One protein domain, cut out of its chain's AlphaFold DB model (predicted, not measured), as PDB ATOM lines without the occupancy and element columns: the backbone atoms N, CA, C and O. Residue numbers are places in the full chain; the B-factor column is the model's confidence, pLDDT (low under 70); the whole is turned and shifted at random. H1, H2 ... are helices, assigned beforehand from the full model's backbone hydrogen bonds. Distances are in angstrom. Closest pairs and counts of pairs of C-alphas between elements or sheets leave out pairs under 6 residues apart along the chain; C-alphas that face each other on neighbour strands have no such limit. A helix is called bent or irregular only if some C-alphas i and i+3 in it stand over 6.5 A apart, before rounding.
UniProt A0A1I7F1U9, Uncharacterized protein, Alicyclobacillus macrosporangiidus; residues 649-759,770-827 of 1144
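Overview. This is residues 649 to 759 and 770 to 827 of the 1144 residues of an uncharacterized protein of Alicyclobacillus macrosporangiidus (UniProt A0A1I7F1U9). Two long helices, H1 and H4, run side by side in opposite directions through the core, with H2 and H5 packed on H1, H3 packed on H4, and H6 packed on H5 alone. H2 and H3 lie toward the last residues of H1, with H2 on H1 and H3 on H4; H5 packs on H1 nearer its first residues, H6 lies beyond H5, and residues 795 to 813 make a wide loop between those two. The printed part has 169 residues with six named helices in the order H1 to H6 and no named strand, and the class is all helix. It is only just loose, close to compact, with a radius of gyration of the C-alphas of 18.6 A and spans of 59 by 41 by 26 A.

Along the chain. Find C-alpha 649 at (75.281, -14.457, 89.413); from there H1, residues 649 to 677, runs 42.9 A, with a kink of 29 degrees near residue 660. It is neither bent nor irregular, but only just: C-alphas 657 and 660 are 6.4 A apart. Next come H2, residues 682 to 697, and H3, residues 705 to 719. Look for C-alpha 726 at (56.399, 34.884, 90.189), where H4 begins; it runs 43.5 A to residue 756, with a kink of 25 degrees near residue 742. After the cut, H5 takes residues 777 to 794 over 25.6 A, and H6 takes residues 814 to 827, ending at (94.676, -2.895, 84.548).

Arrangement. Begin at H1, the hub, which touches H2, H4 and H5. H1 and H2 form a helical hairpin at a shallow tilt of 29 degrees; their closest C-alphas, Thr 677 and Arg 685, are 4.6 A apart. H4 touches residues 664 to 677 of H1, opposite ways at 18 degrees, closest at the C-alphas of Leu 671 and Val 737, 6.7 A. H3 and H4 form a helical hairpin at 8 degrees, closest at the C-alphas of Gln 714 and Ala 736, 5.9 A. H5 touches residues 658 to 668 of H1, the same way at 25 degrees, closest at the C-alphas of Arg 665 and Phe 789, 7.0 A. H5 and H6 form a third helical hairpin at 14 degrees, closest at the C-alphas of Leu 780 and Ile 820, 6.5 A. H1 and H6 are apart. In H2, H4, H5 and H6 every O i to N i+4 pair is within hydrogen-bond range; in H1 23 of 25 are, in H3 10 of 11.

Size, cuts and confidence. The farthest C-alphas, those of Ser 725 and Asp 770, are 60.0 A apart. Residues 760 to 769 are not printed, and C-alphas 759 and 770 stand 20.7 A apart across the cut. The link from H5 to H6 is long, 19 residues. The mean pLDDT of the printed part is 87.8; look for values under 70 at residues 699 to 702, 758 to 759 and 808.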
ATOM      1  N   LYS A 649      74.928 -14.988  88.085       83.44
ATOM      2  CA  LYS A 649      75.281 -14.457  89.413       83.44
ATOM      3  C   LYS A 649      76.054 -13.138  89.326       83.44
ATOM      4  O   LYS A 649      75.721 -12.182  90.022       83.44
ATOM      5  N   VAL A 650      77.075 -13.063  88.467       84.62
ATOM      6  CA  VAL A 650      77.878 -11.841  88.284       84.62
ATOM      7  C   VAL A 650      77.027 -10.694  87.737       84.62
ATOM      8  O   VAL A 650      77.142  -9.571  88.233       84.62
ATOM      9  N   ARG A 651      76.153 -10.968  86.760       83.50
ATOM     10  CA  ARG A 651      75.231  -9.983  86.180       83.50
ATOM     11  C   ARG A 651      74.303  -9.396  87.244       83.50
ATOM     12  O   ARG A 651      74.293  -8.181  87.414       83.50
ATOM     13  N   SER A 652      73.646 -10.251  88.028       82.88
ATOM     14  CA  SER A 652      72.756  -9.818  89.112       82.88
ATOM     15  C   SER A 652      73.468  -8.907  90.125       82.88
ATOM     16  O   SER A 652      72.975  -7.828  90.454       82.88
ATOM     17  N   ILE A 653      74.693  -9.254  90.545       84.25
ATOM     18  CA  ILE A 653      75.486  -8.415  91.463       84.25
ATOM     19  C   ILE A 653      75.815  -7.045  90.839       84.25
ATOM     20  O   ILE A 653      75.815  -6.026  91.536       84.25
ATOM     21  N   ARG A 654      76.133  -6.992  89.539       85.62
ATOM     22  CA  ARG A 654      76.415  -5.730  88.831       85.62
ATOM     23  C   ARG A 654      75.175  -4.848  88.741       85.62
ATOM     24  O   ARG A 654      75.277  -3.647  88.988       85.62
ATOM     25  N   GLU A 655      74.033  -5.443  88.418       84.56
ATOM     26  CA  GLU A 655      72.744  -4.759  88.327       84.56
ATOM     27  C   GLU A 655      72.342  -4.173  89.680       84.56
ATOM     28  O   GLU A 655      72.120  -2.969  89.762       84.56
ATOM     29  N   GLN A 656      72.398  -4.955  90.762       83.19
ATOM     30  CA  GLN A 656      72.105  -4.479  92.122       83.19
ATOM     31  C   GLN A 656      72.985  -3.287  92.536       83.19
ATOM     32  O   GLN A 656      72.505  -2.303  93.102       83.19
ATOM     33  N   ARG A 657      74.289  -3.328  92.219       83.88
ATOM     34  CA  ARG A 657      75.223  -2.223  92.518       83.88
ATOM     35  C   ARG A 657      74.898  -0.943  91.751       83.88
ATOM     36  O   ARG A 657      75.161   0.150  92.258       83.88
ATOM     37  N   LEU A 658      74.407  -1.071  90.520       85.00
ATOM     38  CA  LEU A 658      74.059   0.057  89.658       85.00
ATOM     39  C   LEU A 658      72.663   0.599  89.946       85.00
ATOM     40  O   LEU A 658      72.479   1.811  89.855       85.00
ATOM     41  N   ASP A 659      71.717  -0.261  90.312       84.94
ATOM     42  CA  ASP A 659      70.317   0.092  90.529       84.94
ATOM     43  C   ASP A 659      70.182   1.238  91.533       84.94
ATOM     44  O   ASP A 659      69.655   2.301  91.209       84.94
ATOM     45  N   ARG A 660      70.813   1.115  92.706       83.31
ATOM     46  CA  ARG A 660      70.777   2.173  93.725       83.31
ATOM     47  C   ARG A 660      71.344   3.509  93.236       83.31
ATOM     48  O   ARG A 660      70.786   4.562  93.527       83.31
ATOM     49  N   LEU A 661      72.438   3.483  92.472       88.94
ATOM     50  CA  LEU A 661      73.008   4.698  91.886       88.94
ATOM     51  C   LEU A 661      72.085   5.292  90.810       88.94
ATOM     52  O   LEU A 661      71.974   6.512  90.704       88.94
ATOM     53  N   ASN A 662      71.428   4.447  90.015       88.56
ATOM     54  CA  ASN A 662      70.475   4.879  89.000       88.56
ATOM     55  C   ASN A 662      69.234   5.519  89.637       88.56
ATOM     56  O   ASN A 662      68.832   6.581  89.173       88.56
ATOM     57  N   ARG A 663      68.705   4.964  90.738       88.69
ATOM     58  CA  ARG A 663      67.605   5.571  91.513       88.69
ATOM     59  C   ARG A 663      67.959   6.985  91.984       88.69
ATOM     60  O   ARG A 663      67.251   7.931  91.652       88.69
ATOM     61  N   LEU A 664      69.125   7.154  92.620       91.31
ATOM     62  CA  LEU A 664      69.620   8.468  93.062       91.31
ATOM     63  C   LEU A 664      69.776   9.466  91.901       91.31
ATOM     64  O   LEU A 664      69.501  10.658  92.044       91.31
ATOM     65  N   ARG A 665      70.228   8.996  90.732       91.56
ATOM     66  CA  ARG A 665      70.343   9.832  89.526       91.56
ATOM     67  C   ARG A 665      68.981  10.253  88.983       91.56
ATOM     68  O   ARG A 665      68.853  11.406  88.577       91.56
ATOM     69  N   SER A 666      68.002   9.354  88.976       88.44
ATOM     70  CA  SER A 666      66.633   9.647  88.544       88.44
ATOM     71  C   SER A 666      65.966  10.660  89.476       88.44
ATOM     72  O   SER A 666      65.456  11.667  88.994       88.44
ATOM     73  N   GLN A 667      66.074  10.483  90.799       90.69
ATOM     74  CA  GLN A 667      65.576  11.450  91.792       90.69
ATOM     75  C   GLN A 667      66.198  12.840  91.587       90.69
ATOM     76  O   GLN A 667      65.499  13.851  91.571       90.69
ATOM     77  N   MET A 668      67.513  12.904  91.344       92.44
ATOM     78  CA  MET A 668      68.205  14.159  91.029       92.44
ATOM     79  C   MET A 668      67.703  14.818  89.739       92.44
ATOM     80  O   MET A 668      67.659  16.043  89.645       92.44
ATOM     81  N   ALA A 669      67.382  14.021  88.717       90.56
ATOM     82  CA  ALA A 669      66.864  14.532  87.454       90.56
ATOM     83  C   ALA A 669      65.482  15.172  87.652       90.56
ATOM     84  O   ALA A 669      65.283  16.304  87.212       90.56
ATOM     85  N   SER A 670      64.586  14.517  88.395       90.25
ATOM     86  CA  SER A 670      63.279  15.081  88.754       90.25
ATOM     87  C   SER A 670      63.406  16.327  89.626       90.25
ATOM     88  O   SER A 670      62.732  17.322  89.374       90.25
ATOM     89  N   LEU A 671      64.335  16.335  90.587       92.81
ATOM     90  CA  LEU A 671      64.598  17.511  91.416       92.81
ATOM     91  C   LEU A 671      65.072  18.712  90.578       92.81
ATOM     92  O   LEU A 671      64.663  19.840  90.826       92.81
ATOM     93  N   ARG A 672      65.902  18.485  89.551       93.50
ATOM     94  CA  ARG A 672      66.324  19.540  88.611       93.50
ATOM     95  C   ARG A 672      65.186  20.056  87.743       93.50
ATOM     96  O   ARG A 672      65.163  21.248  87.459       93.50
ATOM     97  N   LEU A 673      64.289  19.177  87.294       92.31
ATOM     98  CA  LEU A 673      63.091  19.594  86.565       92.31
ATOM     99  C   LEU A 673      62.209  20.473  87.454       92.31
ATOM    100  O   LEU A 673      61.810  21.542  87.011       92.31
ATOM    101  N   LEU A 674      62.021  20.091  88.720       94.12
ATOM    102  CA  LEU A 674      61.294  20.903  89.693       94.12
ATOM    103  C   LEU A 674      61.967  22.263  89.938       94.12
ATOM    104  O   LEU A 674      61.299  23.282  89.895       94.12
ATOM    105  N   VAL A 675      63.293  22.325  90.108       94.56
ATOM    106  CA  VAL A 675      64.006  23.616  90.237       94.56
ATOM    107  C   VAL A 675      63.736  24.534  89.039       94.56
ATOM    108  O   VAL A 675      63.572  25.736  89.217       94.56
ATOM    109  N   ARG A 676      63.658  23.988  87.819       92.44
ATOM    110  CA  ARG A 676      63.416  24.770  86.594       92.44
ATOM    111  C   ARG A 676      62.017  25.382  86.515       92.44
ATOM    112  O   ARG A 676      61.848  26.335  85.757       92.44
ATOM    113  N   THR A 677      61.038  24.882  87.270       92.94
ATOM    114  CA  THR A 677      59.710  25.511  87.333       92.94
ATOM    115  C   THR A 677      59.733  26.790  88.169       92.94
ATOM    116  O   THR A 677      58.875  27.638  87.986       92.94
ATOM    117  N   GLY A 678      60.737  26.993  89.029       90.31
ATOM    118  CA  GLY A 678      60.911  28.207  89.836       90.31
ATOM    119  C   GLY A 678      61.579  29.380  89.106       90.31
ATOM    120  O   GLY A 678      62.147  30.248  89.765       90.31
ATOM    121  N   VAL A 679      61.598  29.381  87.769       89.62
ATOM    122  CA  VAL A 679      62.089  30.512  86.965       89.62
ATOM    123  C   VAL A 679      61.063  31.653  86.984       89.62
ATOM    124  O   VAL A 679      59.866  31.392  87.022       89.62
ATOM    125  N   LEU A 680      61.531  32.905  86.971       86.12
ATOM    126  CA  LEU A 680      60.657  34.090  87.002       86.12
ATOM    127  C   LEU A 680      59.895  34.313  85.684       86.12
ATOM    128  O   LEU A 680      58.817  34.890  85.689       86.12
ATOM    129  N   ASP A 681      60.455  33.842  84.569       85.31
ATOM    130  CA  ASP A 681      59.833  33.870  83.242       85.31
ATOM    131  C   ASP A 681      58.654  32.885  83.188       85.31
ATOM    132  O   ASP A 681      58.843  31.665  83.227       85.31
ATOM    133  N   GLU A 682      57.442  33.426  83.106       84.25
ATOM    134  CA  GLU A 682      56.186  32.678  83.173       84.25
ATOM    135  C   GLU A 682      56.046  31.635  82.053       84.25
ATOM    136  O   GLU A 682      55.790  30.461  82.324       84.25
ATOM    137  N   GLN A 683      56.360  32.002  80.808       85.06
ATOM    138  CA  GLN A 683      56.297  31.076  79.673       85.06
ATOM    139  C   GLN A 683      57.299  29.920  79.807       85.06
ATOM    140  O   GLN A 683      57.051  28.792  79.366       85.06
ATOM    141  N   LYS A 684      58.492  30.170  80.362       85.38
ATOM    142  CA  LYS A 684      59.459  29.097  80.653       85.38
ATOM    143  C   LYS A 684      59.006  28.244  81.833       85.38
ATOM    144  O   LYS A 684      59.227  27.031  81.803       85.38
ATOM    145  N   ARG A 685      58.395  28.847  82.855       87.50
ATOM    146  CA  ARG A 685      57.826  28.144  84.011       87.50
ATOM    147  C   ARG A 685      56.770  27.138  83.567       87.50
ATOM    148  O   ARG A 685      56.899  25.970  83.934       87.50
ATOM    149  N   ASP A 686      55.815  27.544  82.737       87.38
ATOM    150  CA  ASP A 686      54.718  26.676  82.295       87.38
ATOM    151  C   ASP A 686      55.211  25.507  81.451       87.38
ATOM    152  O   ASP A 686      54.942  24.351  81.779       87.38
ATOM    153  N   ARG A 687      56.087  25.774  80.476       89.19
ATOM    154  CA  ARG A 687      56.735  24.715  79.683       89.19
ATOM    155  C   ARG A 687      57.521  23.725  80.544       89.19
ATOM    156  O   ARG A 687      57.550  22.525  80.269       89.19
ATOM    157  N   ASN A 688      58.223  24.202  81.574       90.25
ATOM    158  CA  ASN A 688      58.949  23.320  82.490       90.25
ATOM    159  C   ASN A 688      57.999  22.524  83.394       90.25
ATOM    160  O   ASN A 688      58.321  21.386  83.740       90.25
ATOM    161  N   TRP A 689      56.850  23.093  83.756       90.81
ATOM    162  CA  TRP A 689      55.823  22.415  84.538       90.81
ATOM    163  C   TRP A 689      55.139  21.295  83.752       90.81
ATOM    164  O   TRP A 689      55.049  20.178  84.255       90.81
ATOM    165  N   GLU A 690      54.748  21.540  82.502       90.56
ATOM    166  CA  GLU A 690      54.202  20.505  81.612       90.56
ATOM    167  C   GLU A 690      55.189  19.342  81.459       90.56
ATOM    168  O   GLU A 690      54.849  18.177  81.655       90.56
ATOM    169  N   ARG A 691      56.472  19.653  81.219       88.69
ATOM    170  CA  ARG A 691      57.541  18.640  81.155       88.69
ATOM    171  C   ARG A 691      57.671  17.837  82.443       88.69
ATOM    172  O   ARG A 691      57.984  16.645  82.385       88.69
ATOM    173  N   LEU A 692      57.489  18.481  83.594       90.06
ATOM    174  CA  LEU A 692      57.495  17.817  84.889       90.06
ATOM    175  C   LEU A 692      56.305  16.851  84.999       90.06
ATOM    176  O   LEU A 692      56.529  15.685  85.323       90.06
ATOM    177  N   GLN A 693      55.091  17.287  84.652       88.12
ATOM    178  CA  GLN A 693      53.884  16.450  84.660       88.12
ATOM    179  C   GLN A 693      54.023  15.240  83.728       88.12
ATOM    180  O   GLN A 693      53.940  14.101  84.191       88.12
ATOM    181  N   SER A 694      54.404  15.449  82.463       85.88
ATOM    182  CA  SER A 694      54.622  14.346  81.516       85.88
ATOM    183  C   SER A 694      55.767  13.413  81.930       85.88
ATOM    184  O   SER A 694      55.848  12.266  81.487       85.88
ATOM    185  N   SER A 695      56.734  13.891  82.723       83.62
ATOM    186  CA  SER A 695      57.778  13.031  83.293       83.62
ATOM    187  C   SER A 695      57.262  12.203  84.470       83.62
ATOM    188  O   SER A 695      57.788  11.113  84.698       83.62
ATOM    189  N   MET A 696      56.288  12.708  85.230       82.88
ATOM    190  CA  MET A 696      55.690  12.001  86.362       82.88
ATOM    191  C   MET A 696      54.787  10.862  85.898       82.88
ATOM    192  O   MET A 696      54.909   9.759  86.426       82.88
ATOM    193  N   GLU A 697      53.983  11.095  84.860       79.12
ATOM    194  CA  GLU A 697      53.128  10.080  84.224       79.12
ATOM    195  C   GLU A 697      53.930   8.870  83.724       79.12
ATOM    196  O   GLU A 697      53.467   7.736  83.776       79.12
ATOM    197  N   ARG A 698      55.180   9.094  83.297       70.75
ATOM    198  CA  ARG A 698      56.074   8.053  82.761       70.75
ATOM    199  C   ARG A 698      57.035   7.434  83.790       70.75
ATOM    200  O   ARG A 698      57.817   6.559  83.420       70.75
ATOM    201  N   GLY A 699      57.087   7.934  85.032       61.91
ATOM    202  CA  GLY A 699      58.301   7.851  85.866       61.91
ATOM    203  C   GLY A 699      58.200   7.177  87.241       61.91
ATOM    204  O   GLY A 699      59.246   6.993  87.871       61.91
ATOM    205  N   GLY A 700      57.003   6.812  87.711       58.53
ATOM    206  CA  GLY A 700      56.780   6.379  89.102       58.53
ATOM    207  C   GLY A 700      57.523   5.102  89.525       58.53
ATOM    208  O   GLY A 700      58.095   5.057  90.610       58.53
ATOM    209  N   GLU A 701      57.612   4.094  88.654       59.16
ATOM    210  CA  GLU A 701      58.113   2.749  89.009       59.16
ATOM    211  C   GLU A 701      59.602   2.688  89.401       59.16
ATOM    212  O   GLU A 701      60.056   1.728  90.020       59.16
ATOM    213  N   ARG A 702      60.404   3.698  89.037       65.19
ATOM    214  CA  ARG A 702      61.869   3.683  89.229       65.19
ATOM    215  C   ARG A 702      62.343   4.405  90.491       65.19
ATOM    216  O   ARG A 702      63.556   4.519  90.695       65.19
ATOM    217  N   MET A 703      61.435   4.933  91.308       74.00
ATOM    218  CA  MET A 703      61.771   5.750  92.477       74.00
ATOM    219  C   MET A 703      61.484   5.013  93.795       74.00
ATOM    220  O   MET A 703      60.557   4.213  93.858       74.00
ATOM    221  N   PRO A 704      62.271   5.245  94.863       78.69
ATOM    222  CA  PRO A 704      61.898   4.810  96.211       78.69
ATOM    223  C   PRO A 704      60.550   5.418  96.626       78.69
ATOM    224  O   PRO A 704      60.365   6.623  96.439       78.69
ATOM    225  N   SER A 705      59.644   4.611  97.189       79.31
ATOM    226  CA  SER A 705      58.288   5.043  97.570       79.31
ATOM    227  C   SER A 705      58.314   6.226  98.540       79.31
ATOM    228  O   SER A 705      57.696   7.249  98.271       79.31
ATOM    229  N   ASP A 706      59.155   6.159  99.577       85.31
ATOM    230  CA  ASP A 706      59.302   7.208 100.597       85.31
ATOM    231  C   ASP A 706      59.609   8.600 100.015       85.31
ATOM    232  O   ASP A 706      59.075   9.617 100.457       85.31
ATOM    233  N   TRP A 707      60.491   8.663  99.018       89.69
ATOM    234  CA  TRP A 707      60.856   9.917  98.367       89.69
ATOM    235  C   TRP A 707      59.835  10.324  97.306       89.69
ATOM    236  O   TRP A 707      59.584  11.516  97.130       89.69
ATOM    237  N   TRP A 708      59.272   9.353  96.585       89.00
ATOM    238  CA  TRP A 708      58.306   9.599  95.519       89.00
ATOM    239  C   TRP A 708      56.987  10.157  96.049       89.00
ATOM    240  O   TRP A 708      56.494  11.144  95.509       89.00
ATOM    241  N   ASP A 709      56.477   9.611  97.150       90.19
ATOM    242  CA  ASP A 709      55.249  10.088  97.788       90.19
ATOM    243  C   ASP A 709      55.417  11.536  98.269       90.19
ATOM    244  O   ASP A 709      54.570  12.398  98.019       90.19
ATOM    245  N   LEU A 710      56.575  11.844  98.865       92.12
ATOM    246  CA  LEU A 710      56.932  13.208  99.247       92.12
ATOM    247  C   LEU A 710      57.037  14.132  98.025       92.12
ATOM    248  O   LEU A 710      56.566  15.267  98.069       92.12
ATOM    249  N   PHE A 711      57.638  13.665  96.929       92.50
ATOM    250  CA  PHE A 711      57.741  14.421  95.679       92.50
ATOM    251  C   PHE A 711      56.363  14.760  95.112       92.50
ATOM    252  O   PHE A 711      56.097  15.922  94.811       92.50
ATOM    253  N   GLN A 712      55.465  13.778  95.036       91.44
ATOM    254  CA  GLN A 712      54.093  13.986  94.589       91.44
ATOM    255  C   GLN A 712      53.340  14.963  95.495       91.44
ATOM    256  O   GLN A 712      52.667  15.855  94.984       91.44
ATOM    257  N   ALA A 713      53.486  14.847  96.818       93.25
ATOM    258  CA  ALA A 713      52.859  15.764  97.766       93.25
ATOM    259  C   ALA A 713      53.318  17.217  97.551       93.25
ATOM    260  O   ALA A 713      52.489  18.125  97.503       93.25
ATOM    261  N   GLN A 714      54.621  17.439  97.345       94.62
ATOM    262  CA  GLN A 714      55.157  18.773  97.054       94.62
ATOM    263  C   GLN A 714      54.667  19.317  95.706       94.62
ATOM    264  O   GLN A 714      54.322  20.492  95.610       94.62
ATOM    265  N   VAL A 715      54.601  18.480  94.666       92.75
ATOM    266  CA  VAL A 715      54.082  18.899  93.355       92.75
ATOM    267  C   VAL A 715      52.592  19.242  93.436       92.75
ATOM    268  O   VAL A 715      52.191  20.258  92.878       92.75
ATOM    269  N   ARG A 716      51.777  18.470  94.167       93.69
ATOM    270  CA  ARG A 716      50.353  18.790  94.393       93.69
ATOM    271  C   ARG A 716      50.178  20.106  95.149       93.69
ATOM    272  O   ARG A 716      49.364  20.925  94.743       93.69
ATOM    273  N   TYR A 717      50.978  20.332  96.193       93.75
ATOM    274  CA  TYR A 717      50.980  21.596  96.934       93.75
ATOM    275  C   TYR A 717      51.296  22.790  96.022       93.75
ATOM    276  O   TYR A 717      50.591  23.793  96.047       93.75
ATOM    277  N   LEU A 718      52.314  22.670  95.165       93.69
ATOM    278  CA  LEU A 718      52.643  23.713  94.194       93.69
ATOM    279  C   LEU A 718      51.529  23.894  93.154       93.69
ATOM    280  O   LEU A 718      51.199  25.024  92.821       93.69
ATOM    281  N   ALA A 719      50.905  22.812  92.681       91.94
ATOM    282  CA  ALA A 719      49.808  22.883  91.715       91.94
ATOM    283  C   ALA A 719      48.627  23.731  92.225       91.94
ATOM    284  O   ALA A 719      48.032  24.466  91.446       91.94
ATOM    285  N   GLN A 720      48.337  23.673  93.530       92.25
ATOM    286  CA  GLN A 720      47.283  24.460  94.184       92.25
ATOM    287  C   GLN A 720      47.592  25.963  94.283       92.25
ATOM    288  O   GLN A 720      46.701  26.743  94.584       92.25
ATOM    289  N   HIS A 721      48.841  26.374  94.046       90.25
ATOM    290  CA  HIS A 721      49.302  27.757  94.206       90.25
ATOM    291  C   HIS A 721      49.890  28.314  92.903       90.25
ATOM    292  O   HIS A 721      50.811  29.133  92.923       90.25
ATOM    293  N   ARG A 722      49.384  27.844  91.754       84.56
ATOM    294  CA  ARG A 722      49.796  28.300  90.415       84.56
ATOM    295  C   ARG A 722      49.591  29.801  90.205       84.56
ATOM    296  O   ARG A 722      50.430  30.413  89.550       84.56
ATOM    297  N   ASP A 723      48.566  30.371  90.833       84.69
ATOM    298  CA  ASP A 723      48.189  31.788  90.706       84.69
ATOM    299  C   ASP A 723      49.053  32.733  91.564       84.69
ATOM    300  O   ASP A 723      48.863  33.947  91.571       84.69
ATOM    301  N   ALA A 724      50.020  32.195  92.316       85.50
ATOM    302  CA  ALA A 724      50.944  33.004  93.097       85.50
ATOM    303  C   ALA A 724      51.838  33.873  92.191       85.50
ATOM    304  O   ALA A 724      52.276  33.449  91.116       85.50
ATOM    305  N   SER A 725      52.202  35.067  92.677       87.31
ATOM    306  CA  SER A 725      53.152  35.944  91.980       87.31
ATOM    307  C   SER A 725      54.481  35.225  91.706       87.31
ATOM    308  O   SER A 725      54.895  34.354  92.475       87.31
ATOM    309  N   GLY A 726      55.183  35.588  90.625       84.38
ATOM    310  CA  GLY A 726      56.399  34.884  90.189       84.38
ATOM    311  C   GLY A 726      57.466  34.736  91.285       84.38
ATOM    312  O   GLY A 726      58.064  33.668  91.436       84.38
ATOM    313  N   GLU A 727      57.653  35.763  92.119       86.94
ATOM    314  CA  GLU A 727      58.558  35.688  93.270       86.94
ATOM    315  C   GLU A 727      58.064  34.749  94.373       86.94
ATOM    316  O   GLU A 727      58.851  33.980  94.935       86.94
ATOM    317  N   ALA A 728      56.770  34.812  94.707       89.44
ATOM    318  CA  ALA A 728      56.171  33.949  95.716       89.44
ATOM    319  C   ALA A 728      56.243  32.481  95.271       89.44
ATOM    320  O   ALA A 728      56.755  31.645  96.018       89.44
ATOM    321  N   TRP A 729      55.869  32.195  94.021       90.94
ATOM    322  CA  TRP A 729      56.039  30.894  93.377       90.94
ATOM    323  C   TRP A 729      57.489  30.402  93.454       90.94
ATOM    324  O   TRP A 729      57.754  29.289  93.912       90.94
ATOM    325  N   GLY A 730      58.455  31.247  93.074       89.50
ATOM    326  CA  GLY A 730      59.878  30.920  93.149       89.50
ATOM    327  C   GLY A 730      60.321  30.530  94.565       89.50
ATOM    328  O   GLY A 730      61.017  29.525  94.739       89.50
ATOM    329  N   ARG A 731      59.879  31.266  95.596       91.31
ATOM    330  CA  ARG A 731      60.147  30.940  97.011       91.31
ATOM    331  C   ARG A 731      59.513  29.608  97.427       91.31
ATOM    332  O   ARG A 731      60.170  28.814  98.104       91.31
ATOM    333  N   MET A 732      58.287  29.329  96.987       93.25
ATOM    334  CA  MET A 732      57.586  28.070  97.267       93.25
ATOM    335  C   MET A 732      58.284  26.868  96.621       93.25
ATOM    336  O   MET A 732      58.537  25.868  97.296       93.25
ATOM    337  N   VAL A 733      58.687  26.978  95.349       94.06
ATOM    338  CA  VAL A 733      59.461  25.932  94.660       94.06
ATOM    339  C   VAL A 733      60.787  25.686  95.379       94.06
ATOM    340  O   VAL A 733      61.147  24.536  95.629       94.06
ATOM    341  N   GLN A 734      61.507  26.740  95.778       93.56
ATOM    342  CA  GLN A 734      62.754  26.591  96.535       93.56
ATOM    343  C   GLN A 734      62.540  25.872  97.876       93.56
ATOM    344  O   GLN A 734      63.361  25.030  98.252       93.56
ATOM    345  N   ALA A 735      61.455  26.173  98.595       94.75
ATOM    346  CA  ALA A 735      61.108  25.494  99.842       94.75
ATOM    347  C   ALA A 735      60.819  24.000  99.612       94.75
ATOM    348  O   ALA A 735      61.416  23.151 100.284       94.75
ATOM    349  N   ALA A 736      60.006  23.672  98.605       95.00
ATOM    350  CA  ALA A 736      59.705  22.297  98.210       95.00
ATOM    351  C   ALA A 736      60.974  21.511  97.830       95.00
ATOM    352  O   ALA A 736      61.224  20.408  98.330       95.00
ATOM    353  N   VAL A 737      61.838  22.112  97.004       95.50
ATOM    354  CA  VAL A 737      63.124  21.532  96.598       95.50
ATOM    355  C   VAL A 737      64.025  21.292  97.808       95.50
ATOM    356  O   VAL A 737      64.634  20.228  97.896       95.50
ATOM    357  N   ARG A 738      64.117  22.229  98.763       94.88
ATOM    358  CA  ARG A 738      64.932  22.056  99.982       94.88
ATOM    359  C   ARG A 738      64.468  20.858 100.809       94.88
ATOM    360  O   ARG A 738      65.315  20.099 101.286       94.88
ATOM    361  N   THR A 739      63.160  20.663 100.952       95.12
ATOM    362  CA  THR A 739      62.581  19.514 101.664       95.12
ATOM    363  C   THR A 739      62.982  18.194 101.000       95.12
ATOM    364  O   THR A 739      63.569  17.321 101.645       95.12
ATOM    365  N   LEU A 740      62.780  18.085  99.686       94.50
ATOM    366  CA  LEU A 740      63.129  16.896  98.900       94.50
ATOM    367  C   LEU A 740      64.636  16.621  98.870       94.50
ATOM    368  O   LEU A 740      65.080  15.473  98.966       94.50
ATOM    369  N   TRP A 741      65.434  17.683  98.762       94.75
ATOM    370  CA  TRP A 741      66.889  17.620  98.739       94.75
ATOM    371  C   TRP A 741      67.458  17.118 100.068       94.75
ATOM    372  O   TRP A 741      68.369  16.292 100.063       94.75
ATOM    373  N   ARG A 742      66.895  17.532 101.213       94.25
ATOM    374  CA  ARG A 742      67.290  17.023 102.541       94.25
ATOM    375  C   ARG A 742      67.000  15.531 102.700       94.25
ATOM    376  O   ARG A 742      67.838  14.816 103.253       94.25
ATOM    377  N   GLN A 743      65.863  15.046 102.200       92.69
ATOM    378  CA  GLN A 743      65.563  13.610 102.220       92.69
ATOM    379  C   GLN A 743      66.534  12.834 101.321       92.69
ATOM    380  O   GLN A 743      67.142  11.855 101.759       92.69
ATOM    381  N   LEU A 744      66.783  13.330 100.104       92.56
ATOM    382  CA  LEU A 744      67.772  12.746  99.197       92.56
ATOM    383  C   LEU A 744      69.189  12.764  99.804       92.56
ATOM    384  O   LEU A 744      69.943  11.808  99.640       92.56
ATOM    385  N   ALA A 745      69.549  13.800 100.568       94.31
ATOM    386  CA  ALA A 745      70.845  13.898 101.242       94.31
ATOM    387  C   ALA A 745      71.071  12.762 102.249       94.31
ATOM    388  O   ALA A 745      72.188  12.242 102.332       94.31
ATOM    389  N   LYS A 746      70.028  12.339 102.980       93.81
ATOM    390  CA  LYS A 746      70.094  11.164 103.869       93.81
ATOM    391  C   LYS A 746      70.386   9.899 103.058       93.81
ATOM    392  O   LYS A 746      71.356   9.205 103.354       93.81
ATOM    393  N   GLN A 747      69.647   9.679 101.969       92.75
ATOM    394  CA  GLN A 747      69.846   8.522 101.087       92.75
ATOM    395  C   GLN A 747      71.262   8.494 100.476       92.75
ATOM    396  O   GLN A 747      71.922   7.452 100.476       92.75
ATOM    397  N   VAL A 748      71.779   9.644 100.023       94.25
ATOM    398  CA  VAL A 748      73.152   9.783  99.504       94.25
ATOM    399  C   VAL A 748      74.191   9.507 100.591       94.25
ATOM    400  O   VAL A 748      75.171   8.800 100.338       94.25
ATOM    401  N   ARG A 749      74.003  10.039 101.806       94.19
ATOM    402  CA  ARG A 749      74.892   9.799 102.953       94.19
ATOM    403  C   ARG A 749      74.984   8.309 103.272       94.19
ATOM    404  O   ARG A 749      76.093   7.798 103.446       94.19
ATOM    405  N   ASP A 750      73.850   7.628 103.328       91.25
ATOM    406  CA  ASP A 750      73.781   6.228 103.736       91.25
ATOM    407  C   ASP A 750      74.346   5.317 102.637       91.25
ATOM    408  O   ASP A 750      75.222   4.494 102.909       91.25
ATOM    409  N   TRP A 751      74.031   5.601 101.367       90.81
ATOM    410  CA  TRP A 751      74.692   4.977 100.216       90.81
ATOM    411  C   TRP A 751      76.223   5.126 100.269       90.81
ATOM    412  O   TRP A 751      76.961   4.157 100.083       90.81
ATOM    413  N   ARG A 752      76.746   6.322 100.579       91.00
ATOM    414  CA  ARG A 752      78.199   6.534 100.704       91.00
ATOM    415  C   ARG A 752      78.821   5.759 101.863       91.00
ATOM    416  O   ARG A 752      79.971   5.327 101.732       91.00
ATOM    417  N   LYS A 753      78.115   5.619 102.991       89.56
ATOM    418  CA  LYS A 753      78.579   4.824 104.137       89.56
ATOM    419  C   LYS A 753      78.708   3.357 103.746       89.56
ATOM    420  O   LYS A 753      79.754   2.776 103.998       89.56
ATOM    421  N   GLU A 754      77.724   2.794 103.058       84.56
ATOM    422  CA  GLU A 754      77.761   1.407 102.577       84.56
ATOM    423  C   GLU A 754      78.845   1.163 101.524       84.56
ATOM    424  O   GLU A 754      79.567   0.169 101.570       84.56
ATOM    425  N   VAL A 755      79.045   2.104 100.593       84.75
ATOM    426  CA  VAL A 755      80.144   2.007  99.621       84.75
ATOM    427  C   VAL A 755      81.503   1.941 100.331       84.75
ATOM    428  O   VAL A 755      82.403   1.259  99.840       84.75
ATOM    429  N   ARG A 756      81.657   2.607 101.484       80.69
ATOM    430  CA  ARG A 756      82.893   2.607 102.285       80.69
ATOM    431  C   ARG A 756      82.997   1.444 103.272       80.69
ATOM    432  O   ARG A 756      84.112   0.995 103.530       80.69
ATOM    433  N   ARG A 757      81.882   0.981 103.848       74.75
ATOM    434  CA  ARG A 757      81.863  -0.125 104.810       74.75
ATOM    435  C   ARG A 757      82.336  -1.400 104.110       74.75
ATOM    436  O   ARG A 757      81.791  -1.832 103.099       74.75
ATOM    437  N   ASN A 758      83.424  -1.951 104.639       56.62
ATOM    438  CA  ASN A 758      84.106  -3.122 104.093       56.62
ATOM    439  C   ASN A 758      83.563  -4.449 104.643       56.62
ATOM    440  O   ASN A 758      83.910  -5.484 104.082       56.62
ATOM    441  N   ALA A 759      82.785  -4.419 105.731       49.88
ATOM    442  CA  ALA A 759      82.350  -5.609 106.466       49.88
ATOM    443  C   ALA A 759      81.338  -6.460 105.679       49.88
ATOM    444  O   ALA A 759      81.470  -7.677 105.649       49.88
ATOM    445  N   ASP A 770      85.724 -15.926  88.319       83.88
ATOM    446  CA  ASP A 770      84.515 -15.113  88.158       83.88
ATOM    447  C   ASP A 770      84.364 -14.072  89.262       83.88
ATOM    448  O   ASP A 770      83.931 -14.356  90.380       83.88
ATOM    449  N   VAL A 771      84.709 -12.827  88.927       88.31
ATOM    450  CA  VAL A 771      84.692 -11.705  89.869       88.31
ATOM    451  C   VAL A 771      83.767 -10.586  89.374       88.31
ATOM    452  O   VAL A 771      83.764 -10.277  88.184       88.31
ATOM    453  N   PRO A 772      82.998  -9.902  90.247       84.69
ATOM    454  CA  PRO A 772      82.018  -8.914  89.788       84.69
ATOM    455  C   PRO A 772      82.600  -7.714  89.033       84.69
ATOM    456  O   PRO A 772      81.918  -7.144  88.188       84.69
ATOM    457  N   GLY A 773      83.838  -7.315  89.334       85.50
ATOM    458  CA  GLY A 773      84.463  -6.131  88.743       85.50
ATOM    459  C   GLY A 773      85.903  -6.369  88.311       85.50
ATOM    460  O   GLY A 773      86.223  -6.164  87.142       85.50
ATOM    461  N   GLY A 774      86.751  -6.822  89.242       90.00
ATOM    462  CA  GLY A 774      88.169  -7.083  88.981       90.00
ATOM    463  C   GLY A 774      88.861  -5.888  88.323       90.00
ATOM    464  O   GLY A 774      88.744  -4.765  88.809       90.00
ATOM    465  N   HIS A 775      89.533  -6.136  87.201       92.19
ATOM    466  CA  HIS A 775      90.241  -5.137  86.402       92.19
ATOM    467  C   HIS A 775      89.455  -4.715  85.153       92.19
ATOM    468  O   HIS A 775      90.032  -4.071  84.284       92.19
ATOM    469  N   SER A 776      88.175  -5.082  85.020       91.12
ATOM    470  CA  SER A 776      87.352  -4.774  83.839       91.12
ATOM    471  C   SER A 776      87.091  -3.271  83.650       91.12
ATOM    472  O   SER A 776      87.002  -2.507  84.617       91.12
ATOM    473  N   LEU A 777      86.861  -2.844  82.402       90.12
ATOM    474  CA  LEU A 777      86.412  -1.472  82.116       90.12
ATOM    475  C   LEU A 777      85.045  -1.168  82.752       90.12
ATOM    476  O   LEU A 777      84.799  -0.033  83.152       90.12
ATOM    477  N   ALA A 778      84.179  -2.174  82.921       87.75
ATOM    478  CA  ALA A 778      82.888  -2.022  83.594       87.75
ATOM    479  C   ALA A 778      83.041  -1.594  85.066       87.75
ATOM    480  O   ALA A 778      82.278  -0.757  85.553       87.75
ATOM    481  N   GLN A 779      84.053  -2.113  85.770       91.25
ATOM    482  CA  GLN A 779      84.355  -1.697  87.141       91.25
ATOM    483  C   GLN A 779      84.873  -0.253  87.198       91.25
ATOM    484  O   GLN A 779      84.497   0.500  88.098       91.25
ATOM    485  N   LEU A 780      85.705   0.153  86.237       91.38
ATOM    486  CA  LEU A 780      86.189   1.531  86.137       91.38
ATOM    487  C   LEU A 780      85.052   2.507  85.797       91.38
ATOM    488  O   LEU A 780      84.947   3.555  86.433       91.38
ATOM    489  N   ASP A 781      84.157   2.145  84.872       89.50
ATOM    490  CA  ASP A 781      82.959   2.934  84.554       89.50
ATOM    491  C   ASP A 781      82.025   3.043  85.767       89.50
ATOM    492  O   ASP A 781      81.515   4.123  86.057       89.50
ATOM    493  N   TYR A 782      81.857   1.971  86.548       90.69
ATOM    494  CA  TYR A 782      81.108   2.027  87.805       90.69
ATOM    495  C   TYR A 782      81.683   3.078  88.768       90.69
ATOM    496  O   TYR A 782      80.926   3.884  89.311       90.69
ATOM    497  N   LEU A 783      83.006   3.125  88.956       92.12
ATOM    498  CA  LEU A 783      83.654   4.132  89.803       92.12
ATOM    499  C   LEU A 783      83.523   5.556  89.224       92.12
ATOM    500  O   LEU A 783      83.216   6.495  89.961       92.12
ATOM    501  N   GLU A 784      83.692   5.727  87.909       91.94
ATOM    502  CA  GLU A 784      83.520   7.021  87.229       91.94
ATOM    503  C   GLU A 784      82.067   7.523  87.316       91.94
ATOM    504  O   GLU A 784      81.829   8.714  87.535       91.94
ATOM    505  N   ARG A 785      81.064   6.636  87.235       92.12
ATOM    506  CA  ARG A 785      79.650   6.990  87.449       92.12
ATOM    507  C   ARG A 785      79.398   7.514  88.859       92.12
ATOM    508  O   ARG A 785      78.667   8.494  89.002       92.12
ATOM    509  N   GLN A 786      80.018   6.920  89.880       93.62
ATOM    510  CA  GLN A 786      79.935   7.441  91.251       93.62
ATOM    511  C   GLN A 786      80.549   8.836  91.348       93.62
ATOM    512  O   GLN A 786      79.940   9.736  91.924       93.62
ATOM    513  N   TYR A 787      81.731   9.035  90.761       94.12
ATOM    514  CA  TYR A 787      82.404  10.333  90.745       94.12
ATOM    515  C   TYR A 787      81.546  11.409  90.062       94.12
ATOM    516  O   TYR A 787      81.325  12.480  90.632       94.12
ATOM    517  N   ARG A 788      80.996  11.111  88.876       93.31
ATOM    518  CA  ARG A 788      80.108  12.015  88.125       93.31
ATOM    519  C   ARG A 788      78.835  12.342  88.900       93.31
ATOM    520  O   ARG A 788      78.445  13.506  88.936       93.31
ATOM    521  N   PHE A 789      78.212  11.348  89.536       94.75
ATOM    522  CA  PHE A 789      77.040  11.571  90.383       94.75
ATOM    523  C   PHE A 789      77.368  12.480  91.572       94.75
ATOM    524  O   PHE A 789      76.670  13.466  91.778       94.75
ATOM    525  N   LEU A 790      78.451  12.206  92.306       95.00
ATOM    526  CA  LEU A 790      78.861  13.028  93.446       95.00
ATOM    527  C   LEU A 790      79.169  14.468  93.024       95.00
ATOM    528  O   LEU A 790      78.748  15.396  93.704       95.00
ATOM    529  N   ARG A 791      79.839  14.667  91.885       93.50
ATOM    530  CA  ARG A 791      80.086  16.007  91.336       93.50
ATOM    531  C   ARG A 791      78.774  16.718  90.995       93.50
ATOM    532  O   ARG A 791      78.592  17.876  91.345       93.50
ATOM    533  N   SER A 792      77.861  16.002  90.343       92.94
ATOM    534  CA  SER A 792      76.515  16.469  89.996       92.94
ATOM    535  C   SER A 792      75.682  16.834  91.232       92.94
ATOM    536  O   SER A 792      74.923  17.794  91.177       92.94
ATOM    537  N   TRP A 793      75.816  16.075  92.321       94.25
ATOM    538  CA  TRP A 793      75.173  16.325  93.612       94.25
ATOM    539  C   TRP A 793      75.750  17.547  94.323       94.25
ATOM    540  O   TRP A 793      75.002  18.402  94.774       94.25
ATOM    541  N   SER A 794      77.077  17.648  94.410       93.06
ATOM    542  CA  SER A 794      77.742  18.742  95.124       93.06
ATOM    543  C   SER A 794      77.643  20.090  94.410       93.06
ATOM    544  O   SER A 794      77.721  21.115  95.071       93.06
ATOM    545  N   ALA A 795      77.471  20.095  93.085       91.75
ATOM    546  CA  ALA A 795      77.252  21.304  92.289       91.75
ATOM    547  C   ALA A 795      75.760  21.587  92.014       91.75
ATOM    548  O   ALA A 795      75.433  22.370  91.126       91.75
ATOM    549  N   PHE A 796      74.840  20.909  92.710       93.75
ATOM    550  CA  PHE A 796      73.408  21.180  92.595       93.75
ATOM    551  C   PHE A 796      73.057  22.505  93.287       93.75
ATOM    552  O   PHE A 796      73.489  22.737  94.416       93.75
ATOM    553  N   SER A 797      72.249  23.342  92.630       90.75
ATOM    554  CA  SER A 797      71.646  24.533  93.234       90.75
ATOM    555  C   SER A 797      70.129  24.383  93.325       90.75
ATOM    556  O   SER A 797      69.499  23.782  92.455       90.75
ATOM    557  N   VAL A 798      69.561  24.964  94.382       90.50
ATOM    558  CA  VAL A 798      68.113  25.108  94.576       90.50
ATOM    559  C   VAL A 798      67.523  26.265  93.763       90.50
ATOM    560  O   VAL A 798      66.308  26.335  93.621       90.50
ATOM    561  N   GLN A 799      68.360  27.165  93.241       87.62
ATOM    562  CA  GLN A 799      67.936  28.329  92.469       87.62
ATOM    563  C   GLN A 799      67.990  28.032  90.966       87.62
ATOM    564  O   GLN A 799      69.013  27.585  90.438       87.62
ATOM    565  N   ALA A 800      66.887  28.307  90.267       87.31
ATOM    566  CA  ALA A 800      66.806  28.175  88.818       87.31
ATOM    567  C   ALA A 800      67.832  29.089  88.127       87.31
ATOM    568  O   ALA A 800      67.999  30.245  88.501       87.31
ATOM    569  N   GLY A 801      68.537  28.565  87.121       83.81
ATOM    570  CA  GLY A 801      69.511  29.328  86.330       83.81
ATOM    571  C   GLY A 801      70.877  29.563  86.991       83.81
ATOM    572  O   GLY A 801      71.819  29.918  86.288       83.81
ATOM    573  N   GLN A 802      71.041  29.309  88.296       88.38
ATOM    574  CA  GLN A 802      72.325  29.517  88.973       88.38
ATOM    575  C   GLN A 802      73.378  28.487  88.541       88.38
ATOM    576  O   GLN A 802      73.130  27.279  88.486       88.38
ATOM    577  N   VAL A 803      74.599  28.964  88.297       87.62
ATOM    578  CA  VAL A 803      75.702  28.146  87.783       87.62
ATOM    579  C   VAL A 803      76.754  27.968  88.854       87.62
ATOM    580  O   VAL A 803      77.513  28.877  89.172       87.62
ATOM    581  N   VAL A 804      76.811  26.757  89.396       89.56
ATOM    582  CA  VAL A 804      77.769  26.389  90.435       89.56
ATOM    583  C   VAL A 804      78.965  25.704  89.785       89.56
ATOM    584  O   VAL A 804      78.852  24.619  89.208       89.56
ATOM    585  N   ARG A 805      80.131  26.344  89.872       84.38
ATOM    586  CA  ARG A 805      81.408  25.797  89.397       84.38
ATOM    587  C   ARG A 805      82.293  25.457  90.589       84.38
ATOM    588  O   ARG A 805      82.151  26.018  91.667       84.38
ATOM    589  N   ALA A 806      83.197  24.506  90.385       83.81
ATOM    590  CA  ALA A 806      84.238  24.237  91.362       83.81
ATOM    591  C   ALA A 806      85.164  25.459  91.450       83.81
ATOM    592  O   ALA A 806      85.513  26.031  90.417       83.81
ATOM    593  N   GLU A 807      85.575  25.835  92.660       81.25
ATOM    594  CA  GLU A 807      86.611  26.853  92.839       81.25
ATOM    595  C   GLU A 807      87.905  26.400  92.157       81.25
ATOM    596  O   GLU A 807      88.210  25.202  92.107       81.25
ATOM    597  N   ARG A 808      88.679  27.359  91.651       64.12
ATOM    598  CA  ARG A 808      89.800  27.122  90.736       64.12
ATOM    599  C   ARG A 808      90.845  26.121  91.251       64.12
ATOM    600  O   ARG A 808      91.311  25.284  90.483       64.12
ATOM    601  N   ASP A 809      91.136  26.148  92.550       70.44
ATOM    602  CA  ASP A 809      92.126  25.270  93.195       70.44
ATOM    603  C   ASP A 809      91.504  24.147  94.037       70.44
ATOM    604  O   ASP A 809      92.193  23.411  94.770       70.44
ATOM    605  N   SER A 810      90.184  23.993  93.942       77.44
ATOM    606  CA  SER A 810      89.477  22.929  94.637       77.44
ATOM    607  C   SER A 810      89.760  21.576  93.990       77.44
ATOM    608  O   SER A 810      89.944  21.424  92.782       77.44
ATOM    609  N   ARG A 811      89.814  20.543  94.830       81.94
ATOM    610  CA  ARG A 811      89.891  19.152  94.386       81.94
ATOM    611  C   ARG A 811      88.655  18.427  94.874       81.94
ATOM    612  O   ARG A 811      88.262  18.581  96.027       81.94
ATOM    613  N   PHE A 812      88.084  17.588  94.022       88.94
ATOM    614  CA  PHE A 812      86.864  16.861  94.336       88.94
ATOM    615  C   PHE A 812      87.139  15.369  94.531       88.94
ATOM    616  O   PHE A 812      87.829  14.753  93.724       88.94
ATOM    617  N   ALA A 813      86.598  14.786  95.606       89.12
ATOM    618  CA  ALA A 813      86.645  13.346  95.893       89.12
ATOM    619  C   ALA A 813      88.028  12.679  95.672       89.12
ATOM    620  O   ALA A 813      88.109  11.595  95.096       89.12
ATOM    621  N   VAL A 814      89.104  13.312  96.162       88.00
ATOM    622  CA  VAL A 814      90.512  12.959  95.869       88.00
ATOM    623  C   VAL A 814      90.805  11.462  95.994       88.00
ATOM    624  O   VAL A 814      91.306  10.869  95.050       88.00
ATOM    625  N   ALA A 815      90.413  10.827  97.102       87.75
ATOM    626  CA  ALA A 815      90.667   9.401  97.323       87.75
ATOM    627  C   ALA A 815      89.961   8.485  96.302       87.75
ATOM    628  O   ALA A 815      90.519   7.471  95.892       87.75
ATOM    629  N   LEU A 816      88.743   8.836  95.864       90.44
ATOM    630  CA  LEU A 816      88.043   8.082  94.817       90.44
ATOM    631  C   LEU A 816      88.746   8.266  93.470       90.44
ATOM    632  O   LEU A 816      88.893   7.301  92.727       90.44
ATOM    633  N   ARG A 817      89.202   9.486  93.167       91.44
ATOM    634  CA  ARG A 817      89.910   9.764  91.916       91.44
ATOM    635  C   ARG A 817      91.250   9.032  91.847       91.44
ATOM    636  O   ARG A 817      91.508   8.356  90.859       91.44
ATOM    637  N   GLU A 818      92.034   9.080  92.922       89.00
ATOM    638  CA  GLU A 818      93.278   8.313  93.051       89.00
ATOM    639  C   GLU A 818      93.026   6.804  92.910       89.00
ATOM    640  O   GLU A 818      93.794   6.111  92.247       89.00
ATOM    641  N   HIS A 819      91.928   6.283  93.472       90.81
ATOM    642  CA  HIS A 819      91.562   4.874  93.314       90.81
ATOM    643  C   HIS A 819      91.224   4.503  91.859       90.81
ATOM    644  O   HIS A 819      91.667   3.459  91.390       90.81
ATOM    645  N   ILE A 820      90.495   5.360  91.134       90.25
ATOM    646  CA  ILE A 820      90.210   5.169  89.700       90.25
ATOM    647  C   ILE A 820      91.510   5.141  88.892       90.25
ATOM    648  O   ILE A 820      91.710   4.237  88.083       90.25
ATOM    649  N   ASP A 821      92.404   6.103  89.123       89.06
ATOM    650  CA  ASP A 821      93.661   6.209  88.380       89.06
ATOM    651  C   ASP A 821      94.601   5.030  88.685       89.06
ATOM    652  O   ASP A 821      95.242   4.493  87.780       89.06
ATOM    653  N   ASN A 822      94.638   4.565  89.937       91.56
ATOM    654  CA  ASN A 822      95.363   3.351  90.314       91.56
ATOM    655  C   ASN A 822      94.753   2.100  89.669       91.56
ATOM    656  O   ASN A 822      95.499   1.261  89.173       91.56
ATOM    657  N   GLY A 823      93.421   1.993  89.613       92.50
ATOM    658  CA  GLY A 823      92.734   0.899  88.922       92.50
ATOM    659  C   GLY A 823      93.043   0.859  87.423       92.50
ATOM    660  O   GLY A 823      93.283  -0.216  86.878       92.50
ATOM    661  N   LYS A 824      93.114   2.024  86.762       91.12
ATOM    662  CA  LYS A 824      93.535   2.140  85.353       91.12
ATOM    663  C   LYS A 824      94.977   1.667  85.154       91.12
ATOM    664  O   LYS A 824      95.230   0.857  84.269       91.12
ATOM    665  N   LYS A 825      95.910   2.122  85.998       91.69
ATOM    666  CA  LYS A 825      97.329   1.721  85.939       91.69
ATOM    667  C   LYS A 825      97.533   0.229  86.192       91.69
ATOM    668  O   LYS A 825      98.344  -0.394  85.521       91.69
ATOM    669  N   ASP A 826      96.814  -0.339  87.154       94.31
ATOM    670  CA  ASP A 826      96.911  -1.762  87.483       94.31
ATOM    671  C   ASP A 826      96.348  -2.642  86.358       94.31
ATOM    672  O   ASP A 826      96.994  -3.608  85.957       94.31
ATOM    673  N   ARG A 827      95.203  -2.257  85.768       94.38
ATOM    674  CA  ARG A 827      94.676  -2.895  84.548       94.38
ATOM    675  C   ARG A 827      95.708  -2.861  83.421       94.38
ATOM    676  O   ARG A 827      95.941  -3.892  82.804       94.38
TER     677      ARG A 827